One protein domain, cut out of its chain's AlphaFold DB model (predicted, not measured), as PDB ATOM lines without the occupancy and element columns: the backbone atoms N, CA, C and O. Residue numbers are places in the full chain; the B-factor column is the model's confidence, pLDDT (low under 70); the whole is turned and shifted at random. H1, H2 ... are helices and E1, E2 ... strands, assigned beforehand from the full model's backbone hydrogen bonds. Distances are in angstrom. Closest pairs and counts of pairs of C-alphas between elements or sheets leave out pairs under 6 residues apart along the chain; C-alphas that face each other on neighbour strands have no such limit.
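This is residues 29 to 87 and 157 to 169 of the 172 residues of an uncharacterized protein of Puccinia graminis f. sp. tritici (UniProt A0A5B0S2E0). A strongly twisted five-stranded sheet makes the body, and beyond one end of its strands E2 and E3 the chain loops out through the two helices H1 and H2. This loop at one end and the turn between E3 and E4 at the other make the long axis, while the short H3 ends the printed part off the sheet, after E5. The 72 printed residues hold three named helices and five named strands in the order E1 E2 H1 H2 E3 E4 E5 H3; the sheet runs E1 E5 E4 E3 E2, all antiparallel, and the class is mixed, helices and strands. The whole is only just loose, close to compact, with a radius of gyration of the C-alphas of 13.7 A, and elongated, spanning 43 by 25 by 19 A.

E1, residues 29 to 33, is an edge strand, antiparallel to E5, residues 157 to 162, at 112 degrees, with N 32 and O 157 2.8 A apart. E5 is antiparallel to E4, residues 82 to 85, at 139 degrees, with N 161 and O 83 2.8 A apart. E4 forms a hairpin with E3, residues 67 to 73, at 149 degrees, with N 84 and O 70 2.8 A apart. E3 is antiparallel to the other edge strand, E2, residues 37 to 42, at 161 degrees, with N 41 and O 69 2.8 A apart. E1 and E2 are apart, though a tight link of 3 residues joins them. H1, residues 43 to 51, is on the sheet but only grazes it, with its residues 43 to 48; the C-alphas of Glu 43 and Val 68 are its closest to E3, at 6.7 A. H2, residues 57 to 61, is not on the sheet and is close to H1 but not clearly touching, the closest C-alphas being those of Arg 44 and Arg 60, 6.5 A apart. H3, residues 166 to 169, is not on the sheet either. In H1 and H2 every O i to N i+4 pair is within hydrogen-bond range; H3 is too short for such a pair.

E1 begins at C-alpha 29, (-28.639, 6.183, 98.660), and measures 13.4 A. E2 measures 16.4 A and H1 12.1 A. H2 begins at C-alpha 57, (-0.072, 26.104, 95.572). E3 is 17.0 A long, E4 10.0 A and E5 11.9 A. H3 ends at C-alpha 169, (-26.911, 9.862, 83.337).

The two C-alphas farthest apart are those of Ser 58 and Ala 77, 43.5 A. Residues 88 to 156 are not printed; C-alphas 87 and 157 are 8.2 A apart across the cut. Of the links that are printed whole, none is long. The mean pLDDT of the printed part is 92.2, and residue 169 is under 70.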
ATOM      1  N   LEU A  29     -29.657   6.684  97.747       92.00
ATOM      2  CA  LEU A  29     -28.639   6.183  98.660       92.00
ATOM      3  C   LEU A  29     -28.858   4.693  98.926       92.00
ATOM      4  O   LEU A  29     -29.959   4.271  99.285       92.00
ATOM      5  N   LYS A  30     -27.797   3.903  98.774       92.56
ATOM      6  CA  LYS A  30     -27.778   2.467  99.066       92.56
ATOM      7  C   LYS A  30     -26.489   2.073  99.794       92.56
ATOM      8  O   LYS A  30     -25.455   2.701  99.557       92.56
ATOM      9  N   PRO A  31     -26.522   1.032 100.642       94.94
ATOM     10  CA  PRO A  31     -25.305   0.467 101.203       94.94
ATOM     11  C   PRO A  31     -24.478  -0.234 100.115       94.94
ATOM     12  O   PRO A  31     -25.027  -0.760  99.142       94.94
ATOM     13  N   MET A  32     -23.156  -0.270 100.284       95.31
ATOM     14  CA  MET A  32     -22.232  -0.971  99.391       95.31
ATOM     15  C   MET A  32     -21.115  -1.676 100.155       95.31
ATOM     16  O   MET A  32     -20.523  -1.133 101.085       95.31
ATOM     17  N   GLN A  33     -20.782  -2.874  99.677       94.94
ATOM     18  CA  GLN A  33     -19.630  -3.652 100.118       94.94
ATOM     19  C   GLN A  33     -18.446  -3.357  99.199       94.94
ATOM     20  O   GLN A  33     -18.462  -3.723  98.024       94.94
ATOM     21  N   CYS A  34     -17.396  -2.741  99.725       94.81
ATOM     22  CA  CYS A  34     -16.233  -2.315  98.957       94.81
ATOM     23  C   CYS A  34     -15.218  -3.455  98.825       94.81
ATOM     24  O   CYS A  34     -14.045  -3.290  99.129       94.81
ATOM     25  N   THR A  35     -15.638  -4.658  98.432       92.38
ATOM     26  CA  THR A  35     -14.756  -5.840  98.411       92.38
ATOM     27  C   THR A  35     -13.802  -5.882  97.217       92.38
ATOM     28  O   THR A  35     -12.886  -6.703  97.199       92.38
ATOM     29  N   ASN A  36     -14.002  -5.019  96.218       92.38
ATOM     30  CA  ASN A  36     -13.173  -4.939  95.018       92.38
ATOM     31  C   ASN A  36     -12.364  -3.640  94.961       92.38
ATOM     32  O   ASN A  36     -11.145  -3.691  94.819       92.38
ATOM     33  N   ILE A  37     -13.020  -2.490  95.114       93.81
ATOM     34  CA  ILE A  37     -12.366  -1.176  95.114       93.81
ATOM     35  C   ILE A  37     -12.781  -0.421  96.367       93.81
ATOM     36  O   ILE A  37     -13.970  -0.356  96.682       93.81
ATOM     37  N   TYR A  38     -11.799   0.179  97.029       96.38
ATOM     38  CA  TYR A  38     -12.006   1.216  98.028       96.38
ATOM     39  C   TYR A  38     -10.945   2.293  97.835       96.38
ATOM     40  O   TYR A  38      -9.758   2.040  98.039       96.38
ATOM     41  N   LEU A  39     -11.366   3.484  97.423       95.94
ATOM     42  CA  LEU A  39     -10.495   4.641  97.241       95.94
ATOM     43  C   LEU A  39     -11.086   5.831  97.983       95.94
ATOM     44  O   LEU A  39     -12.107   6.369  97.575       95.94
ATOM     45  N   THR A  40     -10.419   6.263  99.045       95.62
ATOM     46  CA  THR A  40     -10.796   7.473  99.776       95.62
ATOM     47  C   THR A  40     -10.352   8.722  99.026       95.62
ATOM     48  O   THR A  40      -9.205   8.788  98.577       95.62
ATOM     49  N   LEU A  41     -11.218   9.726  98.964       95.62
ATOM     50  CA  LEU A  41     -10.972  11.007  98.322       95.62
ATOM     51  C   LEU A  41     -11.149  12.134  99.337       95.62
ATOM     52  O   LEU A  41     -12.153  12.199 100.050       95.62
ATOM     53  N   SER A  42     -10.164  13.020  99.405       95.88
ATOM     54  CA  SER A  42     -10.253  14.280 100.140       95.88
ATOM     55  C   SER A  42     -10.798  15.407  99.264       95.88
ATOM     56  O   SER A  42     -10.820  15.304  98.038       95.88
ATOM     57  N   GLU A  43     -11.173  16.530  99.881       96.00
ATOM     58  CA  GLU A  43     -11.548  17.756  99.157       96.00
ATOM     59  C   GLU A  43     -10.467  18.179  98.158       96.00
ATOM     60  O   GLU A  43     -10.763  18.613  97.043       96.00
ATOM     61  N   ARG A  44      -9.195  18.023  98.547       95.31
ATOM     62  CA  ARG A  44      -8.069  18.294  97.660       95.31
ATOM     63  C   ARG A  44      -8.053  17.358  96.463       95.31
ATOM     64  O   ARG A  44      -7.893  17.841  95.348       95.31
ATOM     65  N   ASP A  45      -8.214  16.055  96.678       93.81
ATOM     66  CA  ASP A  45      -8.198  15.075  95.586       93.81
ATOM     67  C   ASP A  45      -9.322  15.362  94.586       93.81
ATOM     68  O   ASP A  45      -9.091  15.384  93.378       93.81
ATOM     69  N   ILE A  46     -10.522  15.662  95.089       93.88
ATOM     70  CA  ILE A  46     -11.691  16.010  94.273       93.88
ATOM     71  C   ILE A  46     -11.412  17.260  93.433       93.88
ATOM     72  O   ILE A  46     -11.611  17.248  92.217       93.88
ATOM     73  N   ALA A  47     -10.889  18.323  94.044       94.75
ATOM     74  CA  ALA A  47     -10.573  19.559  93.336       94.75
ATOM     75  C   ALA A  47      -9.429  19.389  92.313       94.75
ATOM     76  O   ALA A  47      -9.469  19.978  91.229       94.75
ATOM     77  N   GLU A  48      -8.413  18.575  92.616       94.12
ATOM     78  CA  GLU A  48      -7.353  18.231  91.659       94.12
ATOM     79  C   GLU A  48      -7.934  17.454  90.467       94.12
ATOM     80  O   GLU A  48      -7.621  17.770  89.318       94.12
ATOM     81  N   MET A  49      -8.842  16.501  90.698       90.19
ATOM     82  CA  MET A  49      -9.523  15.776  89.620       90.19
ATOM     83  C   MET A  49     -10.387  16.701  88.752       90.19
ATOM     84  O   MET A  49     -10.293  16.654  87.524       90.19
ATOM     85  N   GLN A  50     -11.173  17.588  89.364       91.12
ATOM     86  CA  GLN A  50     -12.033  18.544  88.655       91.12
ATOM     87  C   GLN A  50     -11.226  19.559  87.833       91.12
ATOM     88  O   GLN A  50     -11.577  19.873  86.695       91.12
ATOM     89  N   SER A  51     -10.112  20.042  88.382       92.50
ATOM     90  CA  SER A  51      -9.221  20.991  87.707       92.50
ATOM     91  C   SER A  51      -8.207  20.332  86.767       92.50
ATOM     92  O   SER A  51      -7.420  21.039  86.136       92.50
ATOM     93  N   LYS A  52      -8.200  18.993  86.663       89.25
ATOM     94  CA  LYS A  52      -7.214  18.204  85.901       89.25
ATOM     95  C   LYS A  52      -5.763  18.473  86.329       89.25
ATOM     96  O   LYS A  52      -4.869  18.546  85.488       89.25
ATOM     97  N   GLY A  53      -5.532  18.641  87.629       85.00
ATOM     98  CA  GLY A  53      -4.219  18.958  88.199       85.00
ATOM     99  C   GLY A  53      -3.833  20.439  88.105       85.00
ATOM    100  O   GLY A  53      -2.669  20.788  88.306       85.00
ATOM    101  N   GLY A  54      -4.781  21.310  87.749       90.56
ATOM    102  CA  GLY A  54      -4.557  22.732  87.490       90.56
ATOM    103  C   GLY A  54      -4.483  23.616  88.736       90.56
ATOM    104  O   GLY A  54      -4.380  24.836  88.600       90.56
ATOM    105  N   LEU A  55      -4.553  23.053  89.947       93.44
ATOM    106  CA  LEU A  55      -4.523  23.854  91.169       93.44
ATOM    107  C   LEU A  55      -3.142  24.472  91.411       93.44
ATOM    108  O   LEU A  55      -2.103  23.803  91.429       93.44
ATOM    109  N   ASN A  56      -3.121  25.771  91.699       95.56
ATOM    110  CA  ASN A  56      -1.909  26.436  92.165       95.56
ATOM    111  C   ASN A  56      -1.636  26.128  93.661       95.56
ATOM    112  O   ASN A  56      -2.516  25.628  94.370       95.56
ATOM    113  N   PRO A  57      -0.422  26.408  94.180       95.88
ATOM    114  CA  PRO A  57      -0.072  26.104  95.572       95.88
ATOM    115  C   PRO A  57      -0.994  26.749  96.618       95.88
ATOM    116  O   PRO A  57      -1.311  26.118  97.624       95.88
ATOM    117  N   SER A  58      -1.467  27.976  96.375       95.69
ATOM    118  CA  SER A  58      -2.363  28.696  97.294       95.69
ATOM    119  C   SER A  58      -3.749  28.050  97.365       95.69
ATOM    120  O   SER A  58      -4.321  27.925  98.444       95.69
ATOM    121  N   GLN A  59      -4.274  27.578  96.230       95.56
ATOM    122  CA  GLN A  59      -5.528  26.823  96.186       95.56
ATOM    123  C   GLN A  59      -5.395  25.487  96.924       95.56
ATOM    124  O   GLN A  59      -6.219  25.185  97.782       95.56
ATOM    125  N   ARG A  60      -4.321  24.727  96.664       94.62
ATOM    126  CA  ARG A  60      -4.058  23.451  97.353       94.62
ATOM    127  C   ARG A  60      -3.975  23.598  98.867       94.62
ATOM    128  O   ARG A  60      -4.515  22.761  99.585       94.62
ATOM    129  N   ALA A  61      -3.311  24.647  99.350       95.19
ATOM    130  CA  ALA A  61      -3.115  24.882 100.778       95.19
ATOM    131  C   ALA A  61      -4.430  25.101 101.549       95.19
ATOM    132  O   ALA A  61      -4.469  24.850 102.749       95.19
ATOM    133  N   LYS A  62      -5.501  25.537 100.872       96.06
ATOM    134  CA  LYS A  62      -6.822  25.769 101.479       96.06
ATOM    135  C   LYS A  62      -7.691  24.515 101.570       96.06
ATOM    136  O   LYS A  62      -8.712  24.554 102.243       96.06
ATOM    137  N   LEU A  63      -7.318  23.441 100.877       96.25
ATOM    138  CA  LEU A  63      -8.129  22.233 100.756       96.25
ATOM    139  C   LEU A  63      -7.662  21.164 101.741       96.25
ATOM    140  O   LEU A  63      -6.457  20.874 101.828       96.25
ATOM    141  N   SER A  64      -8.629  20.561 102.433       96.31
ATOM    142  CA  SER A  64      -8.396  19.459 103.359       96.31
ATOM    143  C   SER A  64      -7.843  18.233 102.634       96.31
ATOM    144  O   SER A  64      -8.240  17.918 101.512       96.31
ATOM    145  N   THR A  65      -6.935  17.519 103.299       93.81
ATOM    146  CA  THR A  65      -6.445  16.198 102.872       93.81
ATOM    147  C   THR A  65      -7.155  15.052 103.589       93.81
ATOM    148  O   THR A  65      -6.806  13.893 103.376       93.81
ATOM    149  N   ASN A  66      -8.120  15.352 104.463       95.38
ATOM    150  CA  ASN A  66      -8.904  14.324 105.136       95.38
ATOM    151  C   ASN A  66      -9.948  13.749 104.167       95.38
ATOM    152  O   ASN A  66     -10.565  14.526 103.434       95.38
ATOM    153  N   PRO A  67     -10.170  12.426 104.170       95.12
ATOM    154  CA  PRO A  67     -11.216  11.809 103.368       95.12
ATOM    155  C   PRO A  67     -12.606  12.368 103.668       95.12
ATOM    156  O   PRO A  67     -12.992  12.521 104.828       95.12
ATOM    157  N   VAL A  68     -13.359  12.629 102.606       96.81
ATOM    158  CA  VAL A  68     -14.767  13.050 102.651       96.81
ATOM    159  C   VAL A  68     -15.651  12.143 101.799       96.81
ATOM    160  O   VAL A  68     -16.808  11.923 102.141       96.81
ATOM    161  N   GLU A  69     -15.087  11.532 100.758       96.62
ATOM    162  CA  GLU A  69     -15.772  10.585  99.882       96.62
ATOM    163  C   GLU A  69     -14.976   9.284  99.753       96.62
ATOM    164  O   GLU A  69     -13.767   9.236 100.005       96.62
ATOM    165  N   ALA A  70     -15.648   8.215  99.338       96.88
ATOM    166  CA  ALA A  70     -15.013   6.968  98.948       96.88
ATOM    167  C   ALA A  70     -15.599   6.440  97.637       96.88
ATOM    168  O   ALA A  70     -16.811   6.296  97.505       96.88
ATOM    169  N   VAL A  71     -14.742   6.086  96.683       95.94
ATOM    170  CA  VAL A  71     -15.137   5.236  95.557       95.94
ATOM    171  C   VAL A  71     -15.169   3.802  96.062       95.94
ATOM    172  O   VAL A  71     -14.159   3.285  96.545       95.94
ATOM    173  N   CYS A  72     -16.325   3.166  95.944       95.56
ATOM    174  CA  CYS A  72     -16.573   1.820  96.427       95.56
ATOM    175  C   CYS A  72     -17.036   0.941  95.272       95.56
ATOM    176  O   CYS A  72     -17.879   1.349  94.476       95.56
ATOM    177  N   LYS A  73     -16.504  -0.276  95.178       93.62
ATOM    178  CA  LYS A  73     -17.012  -1.289  94.249       93.62
ATOM    179  C   LYS A  73     -17.011  -2.658  94.900       93.62
ATOM    180  O   LYS A  73     -16.018  -3.044  95.528       93.62
ATOM    181  N   SER A  74     -18.092  -3.399  94.690       90.19
ATOM    182  CA  SER A  74     -18.187  -4.796  95.095       90.19
ATOM    183  C   SER A  74     -17.569  -5.729  94.058       90.19
ATOM    184  O   SER A  74     -17.498  -5.438  92.867       90.19
ATOM    185  N   SER A  75     -17.135  -6.901  94.509       86.75
ATOM    186  CA  SER A  75     -16.769  -8.012  93.627       86.75
ATOM    187  C   SER A  75     -17.984  -8.773  93.080       86.75
ATOM    188  O   SER A  75     -17.802  -9.734  92.335       86.75
ATOM    189  N   ALA A  76     -19.206  -8.416  93.490       84.88
ATOM    190  CA  ALA A  76     -20.432  -9.045  93.011       84.88
ATOM    191  C   ALA A  76     -20.686  -8.734  91.524       84.88
ATOM    192  O   ALA A  76     -20.462  -7.619  91.052       84.88
ATOM    193  N   ALA A  77     -21.181  -9.726  90.779       81.44
ATOM    194  CA  ALA A  77     -21.544  -9.540  89.378       81.44
ATOM    195  C   ALA A  77     -22.660  -8.489  89.236       81.44
ATOM    196  O   ALA A  77     -23.634  -8.509  89.987       81.44
ATOM    197  N   GLY A  78     -22.520  -7.587  88.261       79.25
ATOM    198  CA  GLY A  78     -23.479  -6.503  88.015       79.25
ATOM    199  C   GLY A  78     -23.295  -5.259  88.894       79.25
ATOM    200  O   GLY A  78     -23.994  -4.273  88.676       79.25
ATOM    201  N   ASP A  79     -22.349  -5.261  89.839       84.31
ATOM    202  CA  ASP A  79     -21.998  -4.066  90.607       84.31
ATOM    203  C   ASP A  79     -21.097  -3.133  89.781       84.31
ATOM    204  O   ASP A  79     -19.958  -3.463  89.431       84.31
ATOM    205  N   ASN A  80     -21.616  -1.946  89.465       88.12
ATOM    206  CA  ASN A  80     -20.874  -0.910  88.741       88.12
ATOM    207  C   ASN A  80     -20.055  -0.007  89.676       88.12
ATOM    208  O   ASN A  80     -19.332   0.862  89.196       88.12
ATOM    209  N   GLY A  81     -20.135  -0.218  90.991       92.88
ATOM    210  CA  GLY A  81     -19.583   0.664  92.008       92.88
ATOM    211  C   GLY A  81     -20.406   1.930  92.240       92.88
ATOM    212  O   GLY A  81     -21.463   2.155  91.640       92.88
ATOM    213  N   GLY A  82     -19.911   2.764  93.145       94.38
ATOM    214  CA  GLY A  82     -20.554   3.998  93.570       94.38
ATOM    215  C   GLY A  82     -19.608   4.955  94.275       94.38
ATOM    216  O   GLY A  82     -18.464   4.622  94.601       94.38
ATOM    217  N   LEU A  83     -20.125   6.156  94.505       95.50
ATOM    218  CA  LEU A  83     -19.520   7.173  95.357       95.50
ATOM    219  C   LEU A  83     -20.235   7.157  96.702       95.50
ATOM    220  O   LEU A  83     -21.460   7.247  96.754       95.50
ATOM    221  N   CYS A  84     -19.477   7.028  97.780       96.44
ATOM    222  CA  CYS A  84     -19.980   6.902  99.137       96.44
ATOM    223  C   CYS A  84     -19.553   8.083  99.999       96.44
ATOM    224  O   CYS A  84     -18.429   8.571  99.871       96.44
ATOM    225  N   ASP A  85     -20.408   8.480 100.941       96.56
ATOM    226  CA  ASP A  85     -19.992   9.333 102.055       96.56
ATOM    227  C   ASP A  85     -19.014   8.542 102.929       96.56
ATOM    228  O   ASP A  85     -19.384   7.531 103.544       96.56
ATOM    229  N   PHE A  86     -17.767   9.017 102.996       96.44
ATOM    230  CA  PHE A  86     -16.694   8.362 103.739       96.44
ATOM    231  C   PHE A  86     -17.056   8.143 105.212       96.44
ATOM    232  O   PHE A  86     -16.678   7.125 105.788       96.44
ATOM    233  N   LYS A  87     -17.825   9.051 105.827       96.94
ATOM    234  CA  LYS A  87     -18.206   8.954 107.246       96.94
ATOM    235  C   LYS A  87     -19.086   7.746 107.542       96.94
ATOM    236  O   LYS A  87     -19.189   7.331 108.692       96.94
ATOM    237  N   CYS A 157     -19.855   0.677 103.270       97.12
ATOM    238  CA  CYS A 157     -20.348   2.043 103.370       97.12
ATOM    239  C   CYS A 157     -21.878   2.041 103.336       97.12
ATOM    240  O   CYS A 157     -22.469   1.380 102.487       97.12
ATOM    241  N   GLN A 158     -22.523   2.777 104.244       97.25
ATOM    242  CA  GLN A 158     -23.992   2.776 104.360       97.25
ATOM    243  C   GLN A 158     -24.687   3.767 103.417       97.25
ATOM    244  O   GLN A 158     -25.854   3.580 103.082       97.25
ATOM    245  N   SER A 159     -23.986   4.819 102.986       96.12
ATOM    246  CA  SER A 159     -24.549   5.883 102.154       96.12
ATOM    247  C   SER A 159     -23.742   6.055 100.876       96.12
ATOM    248  O   SER A 159     -22.745   6.779 100.861       96.12
ATOM    249  N   CYS A 160     -24.186   5.398  99.804       94.88
ATOM    250  CA  CYS A 160     -23.562   5.471  98.487       94.88
ATOM    251  C   CYS A 160     -24.569   5.755  97.379       94.88
ATOM    252  O   CYS A 160     -25.678   5.229  97.394       94.88
ATOM    253  N   VAL A 161     -24.144   6.509  96.371       94.19
ATOM    254  CA  VAL A 161     -24.859   6.668  95.105       94.19
ATOM    255  C   VAL A 161     -24.192   5.767  94.070       94.19
ATOM    256  O   VAL A 161     -22.982   5.851  93.849       94.19
ATOM    257  N   GLY A 162     -24.968   4.881  93.445       92.75
ATOM    258  CA  GLY A 162     -24.455   3.999  92.393       92.75
ATOM    259  C   GLY A 162     -24.052   4.775  91.144       92.75
ATOM    260  O   GLY A 162     -24.738   5.715  90.765       92.75
ATOM    261  N   LEU A 163     -22.975   4.370  90.468       89.75
ATOM    262  CA  LEU A 163     -22.555   5.009  89.210       89.75
ATOM    263  C   LEU A 163     -23.572   4.821  88.072       89.75
ATOM    264  O   LEU A 163     -23.542   5.531  87.071       89.75
ATOM    265  N   ASP A 164     -24.481   3.861  88.222       87.88
ATOM    266  CA  ASP A 164     -25.594   3.597  87.321       87.88
ATOM    267  C   ASP A 164     -26.853   4.428  87.624       87.88
ATOM    268  O   ASP A 164     -27.815   4.360  86.843       87.88
ATOM    269  N   ASP A 165     -26.843   5.212  88.711       86.62
ATOM    270  CA  ASP A 165     -27.964   6.046  89.137       86.62
ATOM    271  C   ASP A 165     -28.362   7.027  88.013       86.62
ATOM    272  O   ASP A 165     -27.503   7.704  87.429       86.62
ATOM    273  N   PRO A 166     -29.659   7.119  87.664       82.19
ATOM    274  CA  PRO A 166     -30.147   8.042  86.642       82.19
ATOM    275  C   PRO A 166     -29.745   9.507  86.860       82.19
ATOM    276  O   PRO A 166     -29.622  10.241  85.876       82.19
ATOM    277  N   ALA A 167     -29.512   9.929  88.107       77.88
ATOM    278  CA  ALA A 167     -29.011  11.259  88.435       77.88
ATOM    279  C   ALA A 167     -27.649  11.547  87.777       77.88
ATOM    280  O   ALA A 167     -27.399  12.683  87.378       77.88
ATOM    281  N   PHE A 168     -26.803  10.529  87.576       71.12
ATOM    282  CA  PHE A 168     -25.529  10.680  86.867       71.12
ATOM    283  C   PHE A 168     -25.674  10.662  85.339       71.12
ATOM    284  O   PHE A 168     -24.856  11.260  84.645       71.12
ATOM    285  N   LYS A 169     -26.719  10.024  84.795       63.72
ATOM    286  CA  LYS A 169     -26.911   9.862  83.337       63.72
ATOM    287  C   LYS A 169     -27.411  11.116  82.622       63.72
ATOM    288  O   LYS A 169     -27.244  11.227  81.415       63.72
TER     289      LYS A 169